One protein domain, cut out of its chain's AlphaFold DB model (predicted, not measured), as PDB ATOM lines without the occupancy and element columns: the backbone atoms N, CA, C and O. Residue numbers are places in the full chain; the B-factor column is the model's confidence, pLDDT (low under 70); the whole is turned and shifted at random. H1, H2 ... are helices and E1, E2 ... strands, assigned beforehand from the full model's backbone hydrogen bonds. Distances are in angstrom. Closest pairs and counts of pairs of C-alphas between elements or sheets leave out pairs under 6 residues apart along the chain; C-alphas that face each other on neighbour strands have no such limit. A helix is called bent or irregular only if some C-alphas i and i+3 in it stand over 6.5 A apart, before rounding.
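Overview. This is residues 502 to 616 and 628 to 693 of the 696 residues of the protein "MYND-type domain-containing protein" of Coprinellus micaceus (UniProt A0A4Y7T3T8). A strongly twisted sheet of five strands curls round one long helix, H2, while the short helices H4 and H5 are over its opposite face, with the short helix H6 on that same face but beside the strands. Beyond one end of this body is the bent helix H1, an L of two arms, with the opening stretch of residues 502 to 513 beside it; at the other end of the long axis is the short helix H3. The printed part has 181 residues, with six named helices and five named strands in the order H1 H2 H3 E1 E2 H4 H5 H6 E3 E4 E5. The sheet is mixed, in the order E2 E1 E3 E4 E5, and the class is mixed, helices and strands. The whole is compact, with a radius of gyration of the C-alphas of 16.7 A, and spans 50 by 36 by 32 A.

Along the chain. After residues 502 to 513, which hold no named element, H1 covers residues 514 to 541, from C-alpha 514 at (22.382, 64.746, -7.079). By its hydrogen bonds it was assigned as one helix, but it is bent, with C-alphas 523 and 526 7.6 A apart. Its arms are H1a, residues 514 to 523, 14.3 A long, and H1b, residues 526 to 541, 23.4 A long. H1b is itself irregular, with C-alphas 527 and 530 6.7 A apart. H2, residues 549 to 573, is 35.9 A long and starts with C-alpha 549 at (11.396, 57.913, 4.963). H3 is residues 575 to 582, E1 is 588 to 591, E2 is 601 to 604 and H4 is 605 to 611. After the cut come H5, residues 633 to 641, and H6, residues 645 to 649. E3, residues 652 to 661, is 27.4 A long; E4, residues 664 to 674, is 30.2 A. E5, residues 681 to 692, is 29.5 A long, bends by 77 degrees at residue 684, and ends with C-alpha 692 at (-5.935, 52.252, 2.708).

Arrangement. E3, E4 and E5 form a meander, each strand the antiparallel neighbour of the one before. In the hairpin of E3 and E4, N 655 and O 670 are within hydrogen-bond range at 2.8 A; in that of E4 and E5, N 669 and O 687 are at 2.9 A. E1 is parallel to E3, with N 590 and O 654 at 2.9 A. E1 and E2 are an antiparallel hairpin, with N 589 and O 603 at 2.8 A. The domain has three layers, helices on both faces of a sheet: H2 on one, H4 and H5 on the other. The sheet curls round H2; the closest C-alphas of H2 and E3, those of Val 559 and Asp 657, are 5.9 A apart. H5 has a height over the sheet of 8.4 A; its closest C-alphas to E5 are Ile 636 and Val 687, 6.6 A apart. H4 and H5 only just touch, with 3 pairs of C-alphas within 8 A, the closest being Val 605 and Leu 640 at 6.3 A. H6, on the same face, is over none of the strands. H3 only grazes the sheet with residues 577 to 581; residues 567 to 571 of H2 touch it, the C-alphas of Arg 571 and Phe 578 being closest at 5.7 A. H1a and H1b are near each other, about perpendicular at 79 degrees, and not on the sheet. Every O i to N i+4 pair is within hydrogen-bond range in H1a, H2, H3, H4, H5 and H6, and 10 of 12 in H1b.

Size, cuts and confidence. The two C-alphas farthest apart, those of Gln 541 and Ala 575, are 50.9 A apart. Residues 617 to 627 are not printed, and C-alphas 616 and 628 are 11.3 A apart across this cut. Of the links that are printed whole, none is long. The mean pLDDT of the printed part is 87.6; residues under 70 are 573 to 575, 577, 581, 594 to 598, 616 and 628.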
ATOM      1  N   GLU A 502      16.786  63.466   0.467       93.19
ATOM      2  CA  GLU A 502      15.357  63.329   0.198       93.19
ATOM      3  C   GLU A 502      14.871  64.351  -0.836       93.19
ATOM      4  O   GLU A 502      15.415  65.452  -0.969       93.19
ATOM      5  N   CYS A 503      13.819  64.004  -1.578       95.38
ATOM      6  CA  CYS A 503      13.125  64.985  -2.403       95.38
ATOM      7  C   CYS A 503      12.426  66.020  -1.509       95.38
ATOM      8  O   CYS A 503      11.465  65.691  -0.820       95.38
ATOM      9  N   SER A 504      12.827  67.288  -1.601       94.69
ATOM     10  CA  SER A 504      12.287  68.399  -0.798       94.69
ATOM     11  C   SER A 504      10.812  68.740  -1.051       94.69
ATOM     12  O   SER A 504      10.268  69.638  -0.414       94.69
ATOM     13  N   ARG A 505      10.165  68.092  -2.028       95.38
ATOM     14  CA  ARG A 505       8.751  68.329  -2.351       95.38
ATOM     15  C   ARG A 505       7.832  67.286  -1.736       95.38
ATOM     16  O   ARG A 505       6.796  67.656  -1.193       95.38
ATOM     17  N   CYS A 506       8.152  66.007  -1.902       94.56
ATOM     18  CA  CYS A 506       7.294  64.911  -1.453       94.56
ATOM     19  C   CYS A 506       7.860  64.134  -0.264       94.56
ATOM     20  O   CYS A 506       7.108  63.371   0.320       94.56
ATOM     21  N   HIS A 507       9.151  64.284   0.062       93.00
ATOM     22  CA  HIS A 507       9.849  63.612   1.170       93.00
ATOM     23  C   HIS A 507       9.717  62.074   1.198       93.00
ATOM     24  O   HIS A 507       9.991  61.431   2.207       93.00
ATOM     25  N   THR A 508       9.311  61.461   0.082       90.62
ATOM     26  CA  THR A 508       9.023  60.019  -0.001       90.62
ATOM     27  C   THR A 508      10.132  59.206  -0.660       90.62
ATOM     28  O   THR A 508      10.198  57.997  -0.444       90.62
ATOM     29  N   VAL A 509      11.003  59.850  -1.445       93.62
ATOM     30  CA  VAL A 509      12.113  59.204  -2.161       93.62
ATOM     31  C   VAL A 509      13.473  59.730  -1.715       93.62
ATOM     32  O   VAL A 509      13.605  60.897  -1.332       93.62
ATOM     33  N   LEU A 510      14.474  58.862  -1.813       93.06
ATOM     34  CA  LEU A 510      15.860  59.059  -1.436       93.06
ATOM     35  C   LEU A 510      16.819  58.887  -2.601       93.06
ATOM     36  O   LEU A 510      16.762  57.927  -3.366       93.06
ATOM     37  N   TYR A 511      17.828  59.741  -2.620       92.81
ATOM     38  CA  TYR A 511      18.929  59.659  -3.556       92.81
ATOM     39  C   TYR A 511      20.247  59.657  -2.825       92.81
ATOM     40  O   TYR A 511      20.449  60.329  -1.814       92.81
ATOM     41  N   CYS A 512      21.170  58.906  -3.391       90.88
ATOM     42  CA  CYS A 512      22.505  58.823  -2.861       90.88
ATOM     43  C   CYS A 512      23.434  59.923  -3.404       90.88
ATOM     44  O   CYS A 512      24.486  60.196  -2.835       90.88
ATOM     45  N   SER A 513      23.020  60.592  -4.486       90.94
ATOM     46  CA  SER A 513      23.723  61.711  -5.104       90.94
ATOM     47  C   SER A 513      22.749  62.622  -5.872       90.94
ATOM     48  O   SER A 513      21.653  62.183  -6.238       90.94
ATOM     49  N   PRO A 514      23.139  63.877  -6.173       92.94
ATOM     50  CA  PRO A 514      22.382  64.746  -7.079       92.94
ATOM     51  C   PRO A 514      22.220  64.154  -8.482       92.94
ATOM     52  O   PRO A 514      21.182  64.348  -9.106       92.94
ATOM     53  N   ALA A 515      23.221  63.411  -8.964       94.19
ATOM     54  CA  ALA A 515      23.170  62.763 -10.270       94.19
ATOM     55  C   ALA A 515      22.039  61.725 -10.326       94.19
ATOM     56  O   ALA A 515      21.207  61.777 -11.228       94.19
ATOM     57  N   CYS A 516      21.933  60.860  -9.309       94.94
ATOM     58  CA  CYS A 516      20.840  59.892  -9.227       94.94
ATOM     59  C   CYS A 516      19.469  60.558  -9.063       94.94
ATOM     60  O   CYS A 516      18.489  60.060  -9.607       94.94
ATOM     61  N   GLN A 517      19.390  61.681  -8.340       95.56
ATOM     62  CA  GLN A 517      18.159  62.466  -8.254       95.56
ATOM     63  C   GLN A 517      17.746  63.016  -9.620       95.56
ATOM     64  O   GLN A 517      16.580  62.924  -9.987       95.56
ATOM     65  N   GLN A 518      18.687  63.595 -10.366       96.88
ATOM     66  CA  GLN A 518      18.423  64.196 -11.670       96.88
ATOM     67  C   GLN A 518      18.019  63.150 -12.714       96.88
ATOM     68  O   GLN A 518      17.105  63.393 -13.503       96.88
ATOM     69  N   GLU A 519      18.682  61.996 -12.710       97.38
ATOM     70  CA  GLU A 519      18.353  60.868 -13.578       97.38
ATOM     71  C   GLU A 519      16.940  60.349 -13.285       97.38
ATOM     72  O   GLU A 519      16.080  60.375 -14.166       97.38
ATOM     73  N   ASP A 520      16.654  59.984 -12.033       97.56
ATOM     74  CA  ASP A 520      15.342  59.460 -11.648       97.56
ATOM     75  C   ASP A 520      14.226  60.499 -11.837       97.56
ATOM     76  O   ASP A 520      13.114  60.146 -12.224       97.56
ATOM     77  N   TRP A 521      14.519  61.792 -11.642       97.69
ATOM     78  CA  TRP A 521      13.591  62.885 -11.939       97.69
ATOM     79  C   TRP A 521      13.151  62.885 -13.401       97.69
ATOM     80  O   TRP A 521      11.962  63.044 -13.682       97.69
ATOM     81  N   ASN A 522      14.099  62.703 -14.319       97.56
ATOM     82  CA  ASN A 522      13.836  62.729 -15.751       97.56
ATOM     83  C   ASN A 522      13.093  61.476 -16.230       97.56
ATOM     84  O   ASN A 522      12.291  61.579 -17.156       97.56
ATOM     85  N   VAL A 523      13.331  60.323 -15.596       96.50
ATOM     86  CA  VAL A 523      12.747  59.041 -16.017       96.50
ATOM     87  C   VAL A 523      11.393  58.773 -15.350       96.50
ATOM     88  O   VAL A 523      10.426  58.467 -16.044       96.50
ATOM     89  N   LEU A 524      11.293  58.902 -14.021       96.25
ATOM     90  CA  LEU A 524      10.127  58.453 -13.242       96.25
ATOM     91  C   LEU A 524       9.579  59.533 -12.302       96.25
ATOM     92  O   LEU A 524       8.405  59.909 -12.376       96.25
ATOM     93  N   HIS A 525      10.418  60.061 -11.407       97.00
ATOM     94  CA  HIS A 525       9.949  60.741 -10.200       97.00
ATOM     95  C   HIS A 525       9.157  62.021 -10.467       97.00
ATOM     96  O   HIS A 525       8.249  62.345  -9.700       97.00
ATOM     97  N   ARG A 526       9.426  62.742 -11.564       96.38
ATOM     98  CA  ARG A 526       8.672  63.959 -11.912       96.38
ATOM     99  C   ARG A 526       7.161  63.709 -11.990       96.38
ATOM    100  O   ARG A 526       6.388  64.582 -11.596       96.38
ATOM    101  N   GLN A 527       6.745  62.537 -12.470       94.38
ATOM    102  CA  GLN A 527       5.333  62.164 -12.618       94.38
ATOM    103  C   GLN A 527       4.715  61.676 -11.296       94.38
ATOM    104  O   GLN A 527       3.518  61.840 -11.059       94.38
ATOM    105  N   GLU A 528       5.541  61.118 -10.412       95.31
ATOM    106  CA  GLU A 528       5.142  60.555  -9.117       95.31
ATOM    107  C   GLU A 528       5.056  61.625  -8.019       95.31
ATOM    108  O   GLU A 528       4.163  61.596  -7.168       95.31
ATOM    109  N   CYS A 529       5.970  62.600  -8.054       95.88
ATOM    110  CA  CYS A 529       6.208  63.573  -6.991       95.88
ATOM    111  C   CYS A 529       4.967  64.402  -6.645       95.88
ATOM    112  O   CYS A 529       4.679  64.609  -5.467       95.88
ATOM    113  N   SER A 530       4.207  64.860  -7.645       94.19
ATOM    114  CA  SER A 530       2.997  65.661  -7.413       94.19
ATOM    115  C   SER A 530       1.931  64.878  -6.641       94.19
ATOM    116  O   SER A 530       1.365  65.401  -5.683       94.19
ATOM    117  N   ARG A 531       1.708  63.610  -7.006       92.62
ATOM    118  CA  ARG A 531       0.744  62.714  -6.350       92.62
ATOM    119  C   ARG A 531       1.213  62.307  -4.955       92.62
ATOM    120  O   ARG A 531       0.425  62.354  -4.016       92.62
ATOM    121  N   ALA A 532       2.493  61.962  -4.811       92.50
ATOM    122  CA  ALA A 532       3.094  61.631  -3.520       92.50
ATOM    123  C   ALA A 532       3.009  62.816  -2.540       92.50
ATOM    124  O   ALA A 532       2.616  62.646  -1.389       92.50
ATOM    125  N   ARG A 533       3.296  64.037  -3.018       94.38
ATOM    126  CA  ARG A 533       3.165  65.270  -2.232       94.38
ATOM    127  C   ARG A 533       1.718  65.551  -1.841       94.38
ATOM    128  O   ARG A 533       1.479  65.905  -0.695       94.38
ATOM    129  N   ALA A 534       0.769  65.414  -2.766       92.38
ATOM    130  CA  ALA A 534      -0.647  65.630  -2.465       92.38
ATOM    131  C   ALA A 534      -1.125  64.692  -1.346       92.38
ATOM    132  O   ALA A 534      -1.727  65.149  -0.384       92.38
ATOM    133  N   HIS A 535      -0.757  63.411  -1.429       90.12
ATOM    134  CA  HIS A 535      -1.064  62.421  -0.400       90.12
ATOM    135  C   HIS A 535      -0.401  62.739   0.953       90.12
ATOM    136  O   HIS A 535      -1.041  62.637   1.993       90.12
ATOM    137  N   MET A 536       0.864  63.177   0.960       92.31
ATOM    138  CA  MET A 536       1.529  63.630   2.189       92.31
ATOM    139  C   MET A 536       0.793  64.811   2.837       92.31
ATOM    140  O   MET A 536       0.600  64.818   4.049       92.31
ATOM    141  N   LEU A 537       0.397  65.811   2.043       93.19
ATOM    142  CA  LEU A 537      -0.325  66.980   2.547       93.19
ATOM    143  C   LEU A 537      -1.707  66.600   3.089       93.19
ATOM    144  O   LEU A 537      -2.109  67.140   4.114       93.19
ATOM    145  N   GLU A 538      -2.398  65.657   2.443       91.12
ATOM    146  CA  GLU A 538      -3.666  65.106   2.931       91.12
ATOM    147  C   GLU A 538      -3.499  64.447   4.310       91.12
ATOM    148  O   GLU A 538      -4.262  64.746   5.227       91.12
ATOM    149  N   ASP A 539      -2.463  63.619   4.491       89.62
ATOM    150  CA  ASP A 539      -2.171  62.994   5.786       89.62
ATOM    151  C   ASP A 539      -1.892  64.038   6.873       89.62
ATOM    152  O   ASP A 539      -2.438  63.944   7.970       89.62
ATOM    153  N   MET A 540      -1.096  65.069   6.566       89.81
ATOM    154  CA  MET A 540      -0.794  66.143   7.521       89.81
ATOM    155  C   MET A 540      -2.038  66.964   7.889       89.81
ATOM    156  O   MET A 540      -2.192  67.346   9.046       89.81
ATOM    157  N   GLN A 541      -2.938  67.221   6.934       92.62
ATOM    158  CA  GLN A 541      -4.197  67.933   7.183       92.62
ATOM    159  C   GLN A 541      -5.164  67.132   8.061       92.62
ATOM    160  O   GLN A 541      -5.932  67.721   8.817       92.62
ATOM    161  N   GLN A 542      -5.120  65.801   7.974       89.88
ATOM    162  CA  GLN A 542      -5.944  64.893   8.775       89.88
ATOM    163  C   GLN A 542      -5.292  64.523  10.121       89.88
ATOM    164  O   GLN A 542      -5.795  63.633  10.800       89.88
ATOM    165  N   ASP A 543      -4.168  65.159  10.489       89.00
ATOM    166  CA  ASP A 543      -3.322  64.790  11.637       89.00
ATOM    167  C   ASP A 543      -2.957  63.295  11.646       89.00
ATOM    168  O   ASP A 543      -2.786  62.682  12.691       89.00
ATOM    169  N   LYS A 544      -2.849  62.657  10.478       89.00
ATOM    170  CA  LYS A 544      -2.524  61.232  10.378       89.00
ATOM    171  C   LYS A 544      -1.030  60.988  10.568       89.00
ATOM    172  O   LYS A 544      -0.208  61.856  10.261       89.00
ATOM    173  N   PRO A 545      -0.637  59.786  11.034       87.00
ATOM    174  CA  PRO A 545       0.768  59.409  11.043       87.00
ATOM    175  C   PRO A 545       1.331  59.501   9.617       87.00
ATOM    176  O   PRO A 545       0.834  58.868   8.688       87.00
ATOM    177  N   HIS A 546       2.373  60.311   9.446       89.12
ATOM    178  CA  HIS A 546       3.039  60.480   8.161       89.12
ATOM    179  C   HIS A 546       3.970  59.294   7.889       89.12
ATOM    180  O   HIS A 546       4.862  59.007   8.694       89.12
ATOM    181  N   TYR A 547       3.787  58.624   6.746       90.56
ATOM    182  CA  TYR A 547       4.699  57.578   6.280       90.56
ATOM    183  C   TYR A 547       5.999  58.200   5.761       90.56
ATOM    184  O   TYR A 547       6.205  58.371   4.559       90.56
ATOM    185  N   GLY A 548       6.845  58.601   6.704       89.06
ATOM    186  CA  GLY A 548       8.133  59.204   6.415       89.06
ATOM    187  C   GLY A 548       9.152  58.181   5.930       89.06
ATOM    188  O   GLY A 548       9.015  56.966   6.104       89.06
ATOM    189  N   LEU A 549      10.245  58.701   5.386       86.50
ATOM    190  CA  LEU A 549      11.396  57.913   4.963       86.50
ATOM    191  C   LEU A 549      11.902  56.944   6.042       86.50
ATOM    192  O   LEU A 549      12.319  55.819   5.789       86.50
ATOM    193  N   SER A 550      11.881  57.434   7.264       84.19
ATOM    194  CA  SER A 550      12.396  56.772   8.437       84.19
ATOM    195  C   SER A 550      11.675  55.419   8.654       84.19
ATOM    196  O   SER A 550      12.310  54.370   8.732       84.19
ATOM    197  N   MET A 551      10.342  55.422   8.571       88.56
ATOM    198  CA  MET A 551       9.507  54.219   8.602       88.56
ATOM    199  C   MET A 551       9.734  53.316   7.385       88.56
ATOM    200  O   MET A 551       9.769  52.093   7.501       88.56
ATOM    201  N   ARG A 552       9.919  53.914   6.206       90.25
ATOM    202  CA  ARG A 552      10.186  53.176   4.970       90.25
ATOM    203  C   ARG A 552      11.466  52.352   5.039       90.25
ATOM    204  O   ARG A 552      11.457  51.195   4.633       90.25
ATOM    205  N   LEU A 553      12.547  52.935   5.551       87.50
ATOM    206  CA  LEU A 553      13.823  52.241   5.736       87.50
ATOM    207  C   LEU A 553      13.684  51.081   6.720       87.50
ATOM    208  O   LEU A 553      14.141  49.980   6.424       87.50
ATOM    209  N   PHE A 554      13.010  51.321   7.848       88.06
ATOM    210  CA  PHE A 554      12.725  50.283   8.834       88.06
ATOM    211  C   PHE A 554      11.987  49.093   8.208       88.06
ATOM    212  O   PHE A 554      12.445  47.959   8.320       88.06
ATOM    213  N   GLN A 555      10.894  49.342   7.485       90.69
ATOM    214  CA  GLN A 555      10.116  48.265   6.872       90.69
ATOM    215  C   GLN A 555      10.864  47.576   5.722       90.69
ATOM    216  O   GLN A 555      10.734  46.371   5.544       90.69
ATOM    217  N   ALA A 556      11.685  48.294   4.952       90.88
ATOM    218  CA  ALA A 556      12.512  47.686   3.908       90.88
ATOM    219  C   ALA A 556      13.549  46.704   4.483       90.88
ATOM    220  O   ALA A 556      13.760  45.613   3.940       90.88
ATOM    221  N   GLU A 557      14.180  47.080   5.596       87.94
ATOM    222  CA  GLU A 557      15.092  46.216   6.343       87.94
ATOM    223  C   GLU A 557      14.340  45.013   6.928       87.94
ATOM    224  O   GLU A 557      14.771  43.873   6.751       87.94
ATOM    225  N   LEU A 558      13.164  45.253   7.518       87.50
ATOM    226  CA  LEU A 558      12.268  44.220   8.039       87.50
ATOM    227  C   LEU A 558      11.964  43.153   6.977       87.50
ATOM    228  O   LEU A 558      12.259  41.975   7.179       87.50
ATOM    229  N   VAL A 559      11.475  43.560   5.800       90.44
ATOM    230  CA  VAL A 559      11.185  42.654   4.672       90.44
ATOM    231  C   VAL A 559      12.420  41.850   4.262       90.44
ATOM    232  O   VAL A 559      12.341  40.641   4.031       90.44
ATOM    233  N   THR A 560      13.579  42.505   4.197       89.31
ATOM    234  CA  THR A 560      14.846  41.865   3.816       89.31
ATOM    235  C   THR A 560      15.226  40.756   4.799       89.31
ATOM    236  O   THR A 560      15.616  39.658   4.384       89.31
ATOM    237  N   ARG A 561      15.065  40.990   6.105       84.69
ATOM    238  CA  ARG A 561      15.368  39.992   7.139       84.69
ATOM    239  C   ARG A 561      14.345  38.867   7.196       84.69
ATOM    240  O   ARG A 561      14.736  37.704   7.300       84.69
ATOM    241  N   ARG A 562      13.059  39.171   7.038       86.19
ATOM    242  CA  ARG A 562      11.998  38.154   6.955       86.19
ATOM    243  C   ARG A 562      12.224  37.198   5.799       86.19
ATOM    244  O   ARG A 562      12.183  35.982   5.989       86.19
ATOM    245  N   ALA A 563      12.573  37.735   4.632       87.50
ATOM    246  CA  ALA A 563      12.957  36.926   3.486       87.50
ATOM    247  C   ALA A 563      14.136  35.996   3.818       87.50
ATOM    248  O   ALA A 563      14.119  34.829   3.429       87.50
ATOM    249  N   ARG A 564      15.145  36.471   4.562       84.75
ATOM    250  CA  ARG A 564      16.296  35.648   4.976       84.75
ATOM    251  C   ARG A 564      15.866  34.469   5.843       84.75
ATOM    252  O   ARG A 564      16.304  33.349   5.593       84.75
ATOM    253  N   ILE A 565      15.014  34.710   6.835       80.12
ATOM    254  CA  ILE A 565      14.537  33.674   7.761       80.12
ATOM    255  C   ILE A 565      13.725  32.634   7.008       80.12
ATOM    256  O   ILE A 565      14.011  31.447   7.112       80.12
ATOM    257  N   ILE A 566      12.764  33.079   6.203       80.19
ATOM    258  CA  ILE A 566      11.910  32.205   5.398       80.19
ATOM    259  C   ILE A 566      12.755  31.335   4.465       80.19
ATOM    260  O   ILE A 566      12.561  30.122   4.408       80.19
ATOM    261  N   LEU A 567      13.741  31.921   3.782       78.94
ATOM    262  CA  LEU A 567      14.628  31.178   2.886       78.94
ATOM    263  C   LEU A 567      15.578  30.236   3.642       78.94
ATOM    264  O   LEU A 567      15.878  29.146   3.151       78.94
ATOM    265  N   GLY A 568      16.008  30.609   4.849       77.75
ATOM    266  CA  GLY A 568      16.781  29.751   5.746       77.75
ATOM    267  C   GLY A 568      15.974  28.558   6.266       77.75
ATOM    268  O   GLY A 568      16.449  27.426   6.212       77.75
ATOM    269  N   VAL A 569      14.731  28.783   6.697       73.38
ATOM    270  CA  VAL A 569      13.809  27.731   7.152       73.38
ATOM    271  C   VAL A 569      13.433  26.813   5.994       73.38
ATOM    272  O   VAL A 569      13.505  25.596   6.148       73.38
ATOM    273  N   ALA A 570      13.112  27.357   4.815       72.81
ATOM    274  CA  ALA A 570      12.808  26.564   3.622       72.81
ATOM    275  C   ALA A 570      13.971  25.639   3.235       72.81
ATOM    276  O   ALA A 570      13.740  24.502   2.827       72.81
ATOM    277  N   ARG A 571      15.221  26.084   3.427       73.50
ATOM    278  CA  ARG A 571      16.416  25.259   3.199       73.50
ATOM    279  C   ARG A 571      16.479  24.042   4.127       73.50
ATOM    280  O   ARG A 571      16.950  22.996   3.695       73.50
ATOM    281  N   ILE A 572      16.029  24.178   5.374       73.00
ATOM    282  CA  ILE A 572      16.062  23.102   6.377       73.00
ATOM    283  C   ILE A 572      14.840  22.184   6.237       73.00
ATOM    284  O   ILE A 572      14.977  20.967   6.292       73.00
ATOM    285  N   ALA A 573      13.649  22.758   6.055       67.81
ATOM    286  CA  ALA A 573      12.381  22.045   6.192       67.81
ATOM    287  C   ALA A 573      11.752  21.583   4.864       67.81
ATOM    288  O   ALA A 573      10.964  20.641   4.871       67.81
ATOM    289  N   GLN A 574      12.036  22.236   3.727       63.38
ATOM    290  CA  GLN A 574      11.286  22.021   2.480       63.38
ATOM    291  C   GLN A 574      12.174  22.098   1.228       63.38
ATOM    292  O   GLN A 574      12.237  23.114   0.526       63.38
ATOM    293  N   ALA A 575      12.792  20.967   0.871       64.00
ATOM    294  CA  ALA A 575      13.632  20.848  -0.324       64.00
ATOM    295  C   ALA A 575      12.921  21.283  -1.625       64.00
ATOM    296  O   ALA A 575      13.566  21.789  -2.540       64.00
ATOM    297  N   SER A 576      11.595  21.129  -1.719       70.44
ATOM    298  CA  SER A 576      10.811  21.475  -2.914       70.44
ATOM    299  C   SER A 576      10.649  22.987  -3.125       70.44
ATOM    300  O   SER A 576      10.803  23.458  -4.255       70.44
ATOM    301  N   VAL A 577      10.386  23.761  -2.065       68.81
ATOM    302  CA  VAL A 577      10.296  25.233  -2.126       68.81
ATOM    303  C   VAL A 577      11.669  25.823  -2.409       68.81
ATOM    304  O   VAL A 577      11.817  26.636  -3.323       68.81
ATOM    305  N   PHE A 578      12.697  25.335  -1.714       74.38
ATOM    306  CA  PHE A 578      14.071  25.754  -1.959       74.38
ATOM    307  C   PHE A 578      14.510  25.459  -3.406       74.38
ATOM    308  O   PHE A 578      15.077  26.330  -4.059       74.38
ATOM    309  N   LYS A 579      14.152  24.293  -3.966       75.44
ATOM    310  CA  LYS A 579      14.451  23.940  -5.365       75.44
ATOM    311  C   LYS A 579      13.810  24.902  -6.374       75.44
ATOM    312  O   LYS A 579      14.468  25.271  -7.347       75.44
ATOM    313  N   LYS A 580      12.568  25.350  -6.136       71.38
ATOM    314  CA  LYS A 580      11.909  26.380  -6.968       71.38
ATOM    315  C   LYS A 580      12.646  27.725  -6.919       71.38
ATOM    316  O   LYS A 580      12.689  28.432  -7.918       71.38
ATOM    317  N   LEU A 581      13.240  28.061  -5.776       69.50
ATOM    318  CA  LEU A 581      13.964  29.313  -5.540       69.50
ATOM    319  C   LEU A 581      15.397  29.326  -6.083       69.50
ATOM    320  O   LEU A 581      15.902  30.390  -6.453       69.50
ATOM    321  N   THR A 582      16.073  28.178  -6.105       70.44
ATOM    322  CA  THR A 582      17.462  28.070  -6.574       70.44
ATOM    323  C   THR A 582      17.578  27.789  -8.066       70.44
ATOM    324  O   THR A 582      18.605  28.118  -8.650       70.44
ATOM    325  N   ALA A 583      16.547  27.214  -8.688       76.12
ATOM    326  CA  ALA A 583      16.511  26.941 -10.125       76.12
ATOM    327  C   ALA A 583      15.201  27.414 -10.789       76.12
ATOM    328  O   ALA A 583      14.527  26.620 -11.451       76.12
ATOM    329  N   PRO A 584      14.788  28.681 -10.607       71.62
ATOM    330  CA  PRO A 584      13.605  29.183 -11.287       71.62
ATOM    331  C   PRO A 584      13.861  29.259 -12.800       71.62
ATOM    332  O   PRO A 584      14.936  29.655 -13.244       71.62
ATOM    333  N   THR A 585      12.864  28.888 -13.600       83.88
ATOM    334  CA  THR A 585      12.895  29.050 -15.065       83.88
ATOM    335  C   THR A 585      12.452  30.445 -15.507       83.88
ATOM    336  O   THR A 585      12.661  30.816 -16.659       83.88
ATOM    337  N   VAL A 586      11.849  31.215 -14.597       88.75
ATOM    338  CA  VAL A 586      11.321  32.565 -14.825       88.75
ATOM    339  C   VAL A 586      11.594  33.461 -13.609       88.75
ATOM    340  O   VAL A 586      11.669  32.943 -12.494       88.75
ATOM    341  N   PRO A 587      11.704  34.792 -13.765       91.19
ATOM    342  CA  PRO A 587      11.787  35.708 -12.630       91.19
ATOM    343  C   PRO A 587      10.514  35.641 -11.775       91.19
ATOM    344  O   PRO A 587       9.398  35.770 -12.285       91.19
ATOM    345  N   LEU A 588      10.690  35.426 -10.468       91.88
ATOM    346  CA  LEU A 588       9.598  35.277  -9.506       91.88
ATOM    347  C   LEU A 588       9.631  36.382  -8.448       91.88
ATOM    348  O   LEU A 588      10.692  36.703  -7.909       91.88
ATOM    349  N   VAL A 589       8.452  36.895  -8.111       93.62
ATOM    350  CA  VAL A 589       8.205  37.711  -6.920       93.62
ATOM    351  C   VAL A 589       7.762  36.785  -5.794       93.62
ATOM    352  O   VAL A 589       6.819  36.006  -5.963       93.62
ATOM    353  N   MET A 590       8.455  36.853  -4.661       93.44
ATOM    354  CA  MET A 590       8.123  36.107  -3.449       93.44
ATOM    355  C   MET A 590       7.284  36.989  -2.521       93.44
ATOM    356  O   MET A 590       7.807  37.917  -1.913       93.44
ATOM    357  N   GLU A 591       5.994  36.696  -2.403       93.62
ATOM    358  CA  GLU A 591       5.122  37.324  -1.409       93.62
ATOM    359  C   GLU A 591       5.313  36.603  -0.073       93.62
ATOM    360  O   GLU A 591       4.958  35.424   0.068       93.62
ATOM    361  N   LEU A 592       5.890  37.317   0.890       89.75
ATOM    362  CA  LEU A 592       6.026  36.851   2.258       89.75
ATOM    363  C   LEU A 592       4.627  36.748   2.869       89.75
ATOM    364  O   LEU A 592       3.784  37.640   2.728       89.75
ATOM    365  N   ALA A 593       4.364  35.619   3.510       78.69
ATOM    366  CA  ALA A 593       3.162  35.441   4.298       78.69
ATOM    367  C   ALA A 593       3.400  35.955   5.730       78.69
ATOM    368  O   ALA A 593       4.549  36.027   6.177       78.69
ATOM    369  N   PRO A 594       2.330  36.303   6.470       69.12
ATOM    370  CA  PRO A 594       2.445  36.583   7.895       69.12
ATOM    371  C   PRO A 594       3.123  35.401   8.595       69.12
ATOM    372  O   PRO A 594       2.884  34.259   8.210       69.12
ATOM    373  N   ALA A 595       3.898  35.655   9.653       58.38
ATOM    374  CA  ALA A 595       4.689  34.634  10.367       58.38
ATOM    375  C   ALA A 595       3.925  33.355  10.723       58.38
ATOM    376  O   ALA A 595       4.518  32.292  10.880       58.38
ATOM    377  N   VAL A 596       2.608  33.492  10.873       56.88
ATOM    378  CA  VAL A 596       1.683  32.442  11.279       56.88
ATOM    379  C   VAL A 596       1.532  31.340  10.240       56.88
ATOM    380  O   VAL A 596       1.240  30.203  10.601       56.88
ATOM    381  N   ASN A 597       1.753  31.649   8.963       65.88
ATOM    382  CA  ASN A 597       1.748  30.660   7.902       65.88
ATOM    383  C   ASN A 597       2.993  30.855   7.022       65.88
ATOM    384  O   ASN A 597       3.043  31.830   6.280       65.88
ATOM    385  N   PRO A 598       3.984  29.949   7.057       64.44
ATOM    386  CA  PRO A 598       5.197  30.072   6.251       64.44
ATOM    387  C   PRO A 598       4.968  29.878   4.740       64.44
ATOM    388  O   PRO A 598       5.934  29.957   3.976       64.44
ATOM    389  N   ASP A 599       3.732  29.636   4.288       78.38
ATOM    390  CA  ASP A 599       3.386  29.470   2.877       78.38
ATOM    391  C   ASP A 599       3.612  30.759   2.078       78.38
ATOM    392  O   ASP A 599       2.717  31.580   1.853       78.38
ATOM    393  N   CYS A 600       4.837  30.914   1.593       84.56
ATOM    394  CA  CYS A 600       5.192  31.979   0.673       84.56
ATOM    395  C   CYS A 600       4.555  31.723  -0.688       84.56
ATOM    396  O   CYS A 600       4.614  30.614  -1.232       84.56
ATOM    397  N   LYS A 601       3.976  32.773  -1.269       90.69
ATOM    398  CA  LYS A 601       3.429  32.703  -2.624       90.69
ATOM    399  C   LYS A 601       4.483  33.180  -3.606       90.69
ATOM    400  O   LYS A 601       5.147  34.188  -3.387       90.69
ATOM    401  N   PHE A 602       4.611  32.453  -4.705       91.25
ATOM    402  CA  PHE A 602       5.503  32.806  -5.798       91.25
ATOM    403  C   PHE A 602       4.662  33.155  -7.007       91.25
ATOM    404  O   PHE A 602       3.793  32.374  -7.391       91.25
ATOM    405  N   ARG A 603       4.937  34.307  -7.609       93.94
ATOM    406  CA  ARG A 603       4.288  34.739  -8.846       93.94
ATOM    407  C   ARG A 603       5.328  35.100  -9.876       93.94
ATOM    408  O   ARG A 603       6.354  35.681  -9.533       93.94
ATOM    409  N   SER A 604       5.050  34.804 -11.139       94.56
ATOM    410  CA  SER A 604       5.820  35.426 -12.221       94.56
ATOM    411  C   SER A 604       5.627  36.945 -12.193       94.56
ATOM    412  O   SER A 604       4.606  37.435 -11.700       94.56
ATOM    413  N   VAL A 605       6.581  37.699 -12.739       94.44
ATOM    414  CA  VAL A 605       6.469  39.165 -12.851       94.44
ATOM    415  C   VAL A 605       5.142  39.584 -13.503       94.44
ATOM    416  O   VAL A 605       4.422  40.417 -12.952       94.44
ATOM    417  N   ASP A 606       4.760  38.955 -14.617       93.19
ATOM    418  CA  ASP A 606       3.521  39.289 -15.330       93.19
ATOM    419  C   ASP A 606       2.253  38.940 -14.546       93.19
ATOM    420  O   ASP A 606       1.240  39.639 -14.645       93.19
ATOM    421  N   GLU A 607       2.279  37.844 -13.789       93.38
ATOM    422  CA  GLU A 607       1.178  37.459 -12.909       93.38
ATOM    423  C   GLU A 607       1.041  38.451 -11.750       93.38
ATOM    424  O   GLU A 607      -0.070  38.887 -11.451       93.38
ATOM    425  N   TYR A 608       2.157  38.860 -11.140       93.75
ATOM    426  CA  TYR A 608       2.166  39.838 -10.056       93.75
ATOM    427  C   TYR A 608       1.631  41.202 -10.519       93.75
ATOM    428  O   TYR A 608       0.740  41.760  -9.872       93.75
ATOM    429  N   LEU A 609       2.096  41.718 -11.664       91.50
ATOM    430  CA  LEU A 609       1.631  42.996 -12.224       91.50
ATOM    431  C   LEU A 609       0.118  42.989 -12.502       91.50
ATOM    432  O   LEU A 609      -0.577  43.962 -12.187       91.50
ATOM    433  N   ARG A 610      -0.406  41.877 -13.040       89.31
ATOM    434  CA  ARG A 610      -1.848  41.673 -13.260       89.31
ATOM    435  C   ARG A 610      -2.615  41.591 -11.943       89.31
ATOM    436  O   ARG A 610      -3.607  42.298 -11.772       89.31
ATOM    437  N   PHE A 611      -2.138  40.777 -11.005       87.00
ATOM    438  CA  PHE A 611      -2.772  40.570  -9.702       87.00
ATOM    439  C   PHE A 611      -2.878  41.872  -8.896       87.00
ATOM    440  O   PHE A 611      -3.920  42.163  -8.314       87.00
ATOM    441  N   ARG A 612      -1.828  42.700  -8.908       86.00
ATOM    442  CA  ARG A 612      -1.776  43.982  -8.183       86.00
ATOM    443  C   ARG A 612      -2.445  45.147  -8.914       86.00
ATOM    444  O   ARG A 612      -2.426  46.267  -8.388       86.00
ATOM    445  N   GLN A 613      -3.033  44.882 -10.086       85.25
ATOM    446  CA  GLN A 613      -3.718  45.850 -10.948       85.25
ATOM    447  C   GLN A 613      -2.872  47.093 -11.254       85.25
ATOM    448  O   GLN A 613      -3.402  48.195 -11.390       85.25
ATOM    449  N   ILE A 614      -1.553  46.924 -11.357       79.56
ATOM    450  CA  ILE A 614      -0.614  48.031 -11.586       79.56
ATOM    451  C   ILE A 614      -0.861  48.662 -12.970       79.56
ATOM    452  O   ILE A 614      -0.757  49.874 -13.126       79.56
ATOM    453  N   ASN A 615      -1.350  47.865 -13.930       70.81
ATOM    454  CA  ASN A 615      -1.615  48.295 -15.308       70.81
ATOM    455  C   ASN A 615      -3.080  48.694 -15.573       70.81
ATOM    456  O   ASN A 615      -3.450  48.941 -16.720       70.81
ATOM    457  N   ALA A 616      -3.955  48.697 -14.561       67.88
ATOM    458  CA  ALA A 616      -5.374  48.958 -14.786       67.88
ATOM    459  C   ALA A 616      -5.598  50.441 -15.121       67.88
ATOM    460  O   ALA A 616      -5.608  51.287 -14.223       67.88
ATOM    461  N   LEU A 628      -6.717  53.054  -4.311       63.84
ATOM    462  CA  LEU A 628      -5.305  52.745  -4.090       63.84
ATOM    463  C   LEU A 628      -4.476  54.000  -4.388       63.84
ATOM    464  O   LEU A 628      -4.669  54.633  -5.430       63.84
ATOM    465  N   HIS A 629      -3.516  54.345  -3.529       75.25
ATOM    466  CA  HIS A 629      -2.576  55.423  -3.832       75.25
ATOM    467  C   HIS A 629      -1.530  54.910  -4.831       75.25
ATOM    468  O   HIS A 629      -0.488  54.376  -4.464       75.25
ATOM    469  N   ARG A 630      -1.816  55.080  -6.125       82.38
ATOM    470  CA  ARG A 630      -1.026  54.539  -7.248       82.38
ATOM    471  C   ARG A 630       0.205  55.368  -7.631       82.38
ATOM    472  O   ARG A 630       0.645  55.336  -8.776       82.38
ATOM    473  N   HIS A 631       0.740  56.186  -6.725       86.38
ATOM    474  CA  HIS A 631       1.793  57.139  -7.096       86.38
ATOM    475  C   HIS A 631       3.170  56.500  -7.324       86.38
ATOM    476  O   HIS A 631       4.015  57.166  -7.903       86.38
ATOM    477  N   PHE A 632       3.372  55.234  -6.940       91.44
ATOM    478  CA  PHE A 632       4.595  54.466  -7.219       91.44
ATOM    479  C   PHE A 632       4.357  53.227  -8.095       91.44
ATOM    480  O   PHE A 632       5.237  52.377  -8.217       91.44
ATOM    481  N   ASP A 633       3.181  53.110  -8.717       92.19
ATOM    482  CA  ASP A 633       2.844  51.963  -9.570       92.19
ATOM    483  C   ASP A 633       3.805  51.870 -10.770       92.19
ATOM    484  O   ASP A 633       4.316  50.789 -11.058       92.19
ATOM    485  N   SER A 634       4.146  53.008 -11.388       92.38
ATOM    486  CA  SER A 634       5.126  53.076 -12.482       92.38
ATOM    487  C   SER A 634       6.518  52.620 -12.042       92.38
ATOM    488  O   SER A 634       7.137  51.811 -12.725       92.38
ATOM    489  N   ARG A 635       7.002  53.058 -10.872       94.81
ATOM    490  CA  ARG A 635       8.285  52.593 -10.326       94.81
ATOM    491  C   ARG A 635       8.297  51.099 -10.013       94.81
ATOM    492  O   ARG A 635       9.301  50.444 -10.283       94.81
ATOM    493  N   ILE A 636       7.209  50.545  -9.474       95.06
ATOM    494  CA  ILE A 636       7.089  49.095  -9.261       95.06
ATOM    495  C   ILE A 636       7.159  48.361 -10.600       95.06
ATOM    496  O   ILE A 636       7.906  47.393 -10.728       95.06
ATOM    497  N   GLU A 637       6.419  48.835 -11.601       95.06
ATOM    498  CA  GLU A 637       6.434  48.259 -12.941       95.06
ATOM    499  C   GLU A 637       7.844  48.279 -13.542       95.06
ATOM    500  O   GLU A 637       8.329  47.239 -13.987       95.06
ATOM    501  N   THR A 638       8.546  49.413 -13.492       95.88
ATOM    502  CA  THR A 638       9.926  49.521 -13.982       95.88
ATOM    503  C   THR A 638      10.878  48.592 -13.228       95.88
ATOM    504  O   THR A 638      11.676  47.895 -13.857       95.88
ATOM    505  N   MET A 639      10.784  48.518 -11.896       95.50
ATOM    506  CA  MET A 639      11.637  47.637 -11.090       95.50
ATOM    507  C   MET A 639      11.422  46.157 -11.430       95.50
ATOM    508  O   MET A 639      12.377  45.385 -11.451       95.50
ATOM    509  N   LEU A 640      10.179  45.756 -11.700       96.12
ATOM    510  CA  LEU A 640       9.845  44.374 -12.033       96.12
ATOM    511  C   LEU A 640      10.157  44.022 -13.489       96.12
ATOM    512  O   LEU A 640      10.612  42.916 -13.754       96.12
ATOM    513  N   ARG A 641       9.960  44.944 -14.437       94.81
ATOM    514  CA  ARG A 641      10.284  44.713 -15.857       94.81
ATOM    515  C   ARG A 641      11.783  44.641 -16.124       94.81
ATOM    516  O   ARG A 641      12.191  43.995 -17.081       94.81
ATOM    517  N   THR A 642      12.587  45.291 -15.287       95.06
ATOM    518  CA  THR A 642      14.053  45.186 -15.322       95.06
ATOM    519  C   THR A 642      14.580  43.957 -14.577       95.06
ATOM    520  O   THR A 642      15.761  43.651 -14.693       95.06
ATOM    521  N   PHE A 643      13.725  43.239 -13.835       94.94
ATOM    522  CA  PHE A 643      14.101  42.022 -13.123       94.94
ATOM    523  C   PHE A 643      14.068  40.801 -14.046       94.94
ATOM    524  O   PHE A 643      13.006  40.261 -14.362       94.94
ATOM    525  N   ASP A 644      15.252  40.362 -14.472       95.00
ATOM    526  CA  ASP A 644      15.429  39.320 -15.480       95.00
ATOM    527  C   ASP A 644      16.158  38.065 -14.957       95.00
ATOM    528  O   ASP A 644      16.529  37.934 -13.786       95.00
ATOM    529  N   MET A 645      16.377  37.095 -15.849       94.12
ATOM    530  CA  MET A 645      17.076  35.853 -15.509       94.12
ATOM    531  C   MET A 645      18.578  36.034 -15.248       94.12
ATOM    532  O   MET A 645      19.185  35.184 -14.593       94.12
ATOM    533  N   ALA A 646      19.214  37.094 -15.757       94.38
ATOM    534  CA  ALA A 646      20.607  37.386 -15.438       94.38
ATOM    535  C   ALA A 646      20.733  37.794 -13.964       94.38
ATOM    536  O   ALA A 646      21.571  37.244 -13.249       94.38
ATOM    537  N   GLU A 647      19.832  38.645 -13.478       94.06
ATOM    538  CA  GLU A 647      19.776  39.043 -12.072       94.06
ATOM    539  C   GLU A 647      19.440  37.877 -11.139       94.06
ATOM    540  O   GLU A 647      20.089  37.690 -10.108       94.06
ATOM    541  N   VAL A 648      18.476  37.034 -11.518       92.12
ATOM    542  CA  VAL A 648      18.131  35.826 -10.754       92.12
ATOM    543  C   VAL A 648      19.340  34.897 -10.603       92.12
ATOM    544  O   VAL A 648      19.598  34.392  -9.502       92.12
ATOM    545  N   ARG A 649      20.114  34.699 -11.680       90.62
ATOM    546  CA  ARG A 649      21.365  33.919 -11.665       90.62
ATOM    547  C   ARG A 649      22.458  34.581 -10.828       90.62
ATOM    548  O   ARG A 649      23.212  33.873 -10.174       90.62
ATOM    549  N   ALA A 650      22.484  35.911 -10.771       90.88
ATOM    550  CA  ALA A 650      23.353  36.684  -9.884       90.88
ATOM    551  C   ALA A 650      22.896  36.682  -8.408       90.88
ATOM    552  O   ALA A 650      23.386  37.476  -7.605       90.88
ATOM    553  N   GLY A 651      21.938  35.825  -8.035       89.94
ATOM    554  CA  GLY A 651      21.459  35.700  -6.658       89.94
ATOM    555  C   GLY A 651      20.514  36.822  -6.221       89.94
ATOM    556  O   GLY A 651      20.264  36.967  -5.025       89.94
ATOM    557  N   ILE A 652      19.982  37.618  -7.152       92.62
ATOM    558  CA  ILE A 652      19.008  38.671  -6.845       92.62
ATOM    559  C   ILE A 652      17.604  38.067  -6.778       92.62
ATOM    560  O   ILE A 652      17.233  37.206  -7.578       92.62
ATOM    561  N   ARG A 653      16.815  38.494  -5.799       93.38
ATOM    562  CA  ARG A 653      15.419  38.102  -5.597       93.38
ATOM    563  C   ARG A 653      14.567  39.345  -5.387       93.38
ATOM    564  O   ARG A 653      15.052  40.345  -4.860       93.38
ATOM    565  N   VAL A 654      13.298  39.269  -5.775       95.50
ATOM    566  CA  VAL A 654      12.304  40.293  -5.449       95.50
ATOM    567  C   VAL A 654      11.333  39.707  -4.439       95.50
ATOM    568  O   VAL A 654      10.765  38.635  -4.656       95.50
ATOM    569  N   VAL A 655      11.175  40.406  -3.324       95.38
ATOM    570  CA  VAL A 655      10.358  39.986  -2.191       95.38
ATOM    571  C   VAL A 655       9.362  41.087  -1.859       95.38
ATOM    572  O   VAL A 655       9.698  42.267  -1.925       95.38
ATOM    573  N   GLU A 656       8.135  40.715  -1.529       95.38
ATOM    574  CA  GLU A 656       7.105  41.641  -1.065       95.38
ATOM    575  C   GLU A 656       6.646  41.225   0.325       95.38
ATOM    576  O   GLU A 656       6.343  40.053   0.536       95.38
ATOM    577  N   ASP A 657       6.521  42.180   1.242       93.62
ATOM    578  CA  ASP A 657       5.781  41.989   2.490       93.62
ATOM    579  C   ASP A 657       4.713  43.076   2.667       93.62
ATOM    580  O   ASP A 657       4.730  44.119   2.002       93.62
ATOM    581  N   LYS A 658       3.778  42.828   3.583       92.62
ATOM    582  CA  LYS A 658       2.714  43.748   3.974       92.62
ATOM    583  C   LYS A 658       2.924  44.191   5.411       92.62
ATOM    584  O   LYS A 658       2.626  43.452   6.343       92.62
ATOM    585  N   CYS A 659       3.348  45.432   5.587       90.12
ATOM    586  CA  CYS A 659       3.496  46.039   6.902       90.12
ATOM    587  C   CYS A 659       2.264  46.894   7.217       90.12
ATOM    588  O   CYS A 659       1.764  47.617   6.353       90.12
ATOM    589  N   GLN A 660       1.761  46.841   8.447       88.44
ATOM    590  CA  GLN A 660       0.715  47.771   8.880       88.44
ATOM    591  C   GLN A 660       1.332  49.134   9.211       88.44
ATOM    592  O   GLN A 660       2.457  49.209   9.689       88.44
ATOM    593  N   PHE A 661       0.620  50.222   8.937       88.81
ATOM    594  CA  PHE A 661       1.028  51.577   9.304       88.81
ATOM    595  C   PHE A 661      -0.202  52.477   9.425       88.81
ATOM    596  O   PHE A 661      -0.811  52.840   8.418       88.81
ATOM    597  N   GLY A 662      -0.579  52.864  10.645       86.44
ATOM    598  CA  GLY A 662      -1.807  53.641  10.820       86.44
ATOM    599  C   GLY A 662      -3.050  52.843  10.414       86.44
ATOM    600  O   GLY A 662      -3.200  51.669  10.743       86.44
ATOM    601  N   ASP A 663      -3.913  53.491   9.638       85.19
ATOM    602  CA  ASP A 663      -5.062  52.909   8.938       85.19
ATOM    603  C   ASP A 663      -4.695  52.348   7.548       85.19
ATOM    604  O   ASP A 663      -5.571  52.130   6.706       85.19
ATOM    605  N   LYS A 664      -3.402  52.154   7.262       89.06
ATOM    606  CA  LYS A 664      -2.888  51.755   5.948       89.06
ATOM    607  C   LYS A 664      -2.123  50.445   6.043       89.06
ATOM    608  O   LYS A 664      -1.453  50.141   7.023       89.06
ATOM    609  N   THR A 665      -2.170  49.690   4.958       90.50
ATOM    610  CA  THR A 665      -1.229  48.611   4.676       90.50
ATOM    611  C   THR A 665      -0.187  49.125   3.693       90.50
ATOM    612  O   THR A 665      -0.520  49.648   2.627       90.50
ATOM    613  N   VAL A 666       1.082  48.972   4.048       92.25
ATOM    614  CA  VAL A 666       2.227  49.263   3.195       92.25
ATOM    615  C   VAL A 666       2.677  47.968   2.539       92.25
ATOM    616  O   VAL A 666       3.088  47.036   3.222       92.25
ATOM    617  N   HIS A 667       2.617  47.907   1.214       93.75
ATOM    618  CA  HIS A 667       3.239  46.825   0.453       93.75
ATOM    619  C   HIS A 667       4.668  47.245   0.161       93.75
ATOM    620  O   HIS A 667       4.894  48.225  -0.555       93.75
ATOM    621  N   VAL A 668       5.618  46.546   0.763       94.94
ATOM    622  CA  VAL A 668       7.038  46.859   0.675       94.94
ATOM    623  C   VAL A 668       7.677  45.834  -0.241       94.94
ATOM    624  O   VAL A 668       7.825  44.670   0.118       94.94
ATOM    625  N   LEU A 669       8.019  46.278  -1.446       96.19
ATOM    626  CA  LEU A 669       8.636  45.461  -2.478       96.19
ATOM    627  C   LEU A 669      10.140  45.734  -2.481       96.19
ATOM    628  O   LEU A 669      10.581  46.819  -2.860       96.19
ATOM    629  N   ALA A 670      10.926  44.755  -2.052       95.31
ATOM    630  CA  ALA A 670      12.371  44.846  -1.933       95.31
ATOM    631  C   ALA A 670      13.065  43.943  -2.959       95.31
ATOM    632  O   ALA A 670      12.758  42.761  -3.104       95.31
ATOM    633  N   LYS A 671      14.050  44.502  -3.654       94.81
ATOM    634  CA  LYS A 671      14.999  43.769  -4.491       94.81
ATOM    635  C   LYS A 671      16.235  43.502  -3.645       94.81
ATOM    636  O   LYS A 671      16.889  44.448  -3.215       94.81
ATOM    637  N   VAL A 672      16.538  42.239  -3.374       93.38
ATOM    638  CA  VAL A 672      17.585  41.808  -2.436       93.38
ATOM    639  C   VAL A 672      18.596  40.907  -3.139       93.38
ATOM    640  O   VAL A 672      18.225  40.141  -4.024       93.38
ATOM    641  N   ARG A 673      19.874  40.977  -2.763       92.00
ATOM    642  CA  ARG A 673      20.951  40.124  -3.287       92.00
ATOM    643  C   ARG A 673      21.444  39.159  -2.219       92.00
ATOM    644  O   ARG A 673      21.743  39.566  -1.098       92.00
ATOM    645  N   MET A 674      21.583  37.895  -2.600       88.38
ATOM    646  CA  MET A 674      22.231  36.859  -1.804       88.38
ATOM    647  C   MET A 674      23.711  36.781  -2.188       88.38
ATOM    648  O   MET A 674      24.025  36.335  -3.288       88.38
ATOM    649  N   SER A 675      24.618  37.208  -1.307       83.56
ATOM    650  CA  SER A 675      26.063  37.155  -1.590       83.56
ATOM    651  C   SER A 675      26.593  35.718  -1.618       83.56
ATOM    652  O   SER A 675      27.330  35.343  -2.524       83.56
ATOM    653  N   ALA A 676      26.188  34.902  -0.643       83.88
ATOM    654  CA  ALA A 676      26.471  33.471  -0.575       83.88
ATOM    655  C   ALA A 676      25.422  32.767   0.313       83.88
ATOM    656  O   ALA A 676      24.703  33.432   1.067       83.88
ATOM    657  N   PRO A 677      25.295  31.429   0.256       75.44
ATOM    658  CA  PRO A 677      24.383  30.696   1.128       75.44
ATOM    659  C   PRO A 677      24.730  30.894   2.615       75.44
ATOM    660  O   PRO A 677      25.726  30.362   3.088       75.44
ATOM    661  N   GLY A 678      23.878  31.603   3.361       71.75
ATOM    662  CA  GLY A 678      24.057  31.883   4.798       71.75
ATOM    663  C   GLY A 678      24.433  33.336   5.118       71.75
ATOM    664  O   GLY A 678      24.138  33.807   6.220       71.75
ATOM    665  N   GLU A 679      24.976  34.066   4.143       81.50
ATOM    666  CA  GLU A 679      25.282  35.496   4.265       81.50
ATOM    667  C   GLU A 679      24.000  36.345   4.367       81.50
ATOM    668  O   GLU A 679      22.934  35.929   3.887       81.50
ATOM    669  N   PRO A 680      24.058  37.531   5.003       78.81
ATOM    670  CA  PRO A 680      22.923  38.435   5.067       78.81
ATOM    671  C   PRO A 680      22.542  38.919   3.668       78.81
ATOM    672  O   PRO A 680      23.382  39.096   2.783       78.81
ATOM    673  N   PHE A 681      21.246  39.144   3.467       87.31
ATOM    674  CA  PHE A 681      20.769  39.730   2.225       87.31
ATOM    675  C   PHE A 681      21.156  41.194   2.160       87.31
ATOM    676  O   PHE A 681      20.913  41.959   3.090       87.31
ATOM    677  N   GLN A 682      21.717  41.586   1.024       89.38
ATOM    678  CA  GLN A 682      21.943  42.982   0.721       89.38
ATOM    679  C   GLN A 682      20.687  43.530   0.048       89.38
ATOM    680  O   GLN A 682      20.378  43.174  -1.089       89.38
ATOM    681  N   LEU A 683      19.963  44.414   0.729       91.06
ATOM    682  CA  LEU A 683      18.907  45.201   0.098       91.06
ATOM    683  C   LEU A 683      19.518  46.009  -1.055       91.06
ATOM    684  O   LEU A 683      20.496  46.699  -0.815       91.06
ATOM    685  N   LEU A 684      18.979  45.960  -2.276       91.56
ATOM    686  CA  LEU A 684      19.456  46.715  -3.450       91.56
ATOM    687  C   LEU A 684      18.542  47.897  -3.779       91.56
ATOM    688  O   LEU A 684      19.009  49.030  -3.889       91.56
ATOM    689  N   HIS A 685      17.242  47.637  -3.865       93.06
ATOM    690  CA  HIS A 685      16.208  48.643  -4.096       93.06
ATOM    691  C   HIS A 685      14.980  48.290  -3.267       93.06
ATOM    692  O   HIS A 685      14.757  47.125  -2.944       93.06
ATOM    693  N   CYS A 686      14.177  49.290  -2.927       94.69
ATOM    694  CA  CYS A 686      12.911  49.083  -2.244       94.69
ATOM    695  C   CYS A 686      11.890  50.065  -2.790       94.69
ATOM    696  O   CYS A 686      12.226  51.226  -2.985       94.69
ATOM    697  N   VAL A 687      10.640  49.650  -2.954       94.81
ATOM    698  CA  VAL A 687       9.511  50.526  -3.283       94.81
ATOM    699  C   VAL A 687       8.377  50.226  -2.314       94.81
ATOM    700  O   VAL A 687       8.057  49.063  -2.087       94.81
ATOM    701  N   SER A 688       7.778  51.265  -1.733       94.19
ATOM    702  CA  SER A 688       6.666  51.119  -0.788       94.19
ATOM    703  C   SER A 688       5.386  51.667  -1.403       94.19
ATOM    704  O   SER A 688       5.365  52.800  -1.877       94.19
ATOM    705  N   ARG A 689       4.307  50.883  -1.372       91.19
ATOM    706  CA  ARG A 689       2.986  51.264  -1.887       91.19
ATOM    707  C   ARG A 689       1.971  51.291  -0.755       91.19
ATOM    708  O   ARG A 689       1.782  50.290  -0.070       91.19
ATOM    709  N   LEU A 690       1.285  52.418  -0.592       90.19
ATOM    710  CA  LEU A 690       0.268  52.592   0.443       90.19
ATOM    711  C   LEU A 690      -1.114  52.179  -0.070       90.19
ATOM    712  O   LEU A 690      -1.604  52.689  -1.079       90.19
ATOM    713  N   GLN A 691      -1.761  51.283   0.664       88.00
ATOM    714  CA  GLN A 691      -3.147  50.884   0.471       88.00
ATOM    715  C   GLN A 691      -3.936  51.233   1.730       88.00
ATOM    716  O   GLN A 691      -3.588  50.786   2.819       88.00
ATOM    717  N   LYS A 692      -5.013  52.011   1.594       81.00
ATOM    718  CA  LYS A 692      -5.935  52.252   2.708       81.00
ATOM    719  C   LYS A 692      -6.535  50.916   3.153       81.00
ATOM    720  O   LYS A 692      -6.981  50.144   2.299       81.00
ATOM    721  N   ALA A 693      -6.503  50.625   4.452       71.44
ATOM    722  CA  ALA A 693      -7.117  49.417   4.978       71.44
ATOM    723  C   ALA A 693      -8.616  49.436   4.659       71.44
ATOM    724  O   ALA A 693      -9.262  50.487   4.692       71.44
TER     725      ALA A 693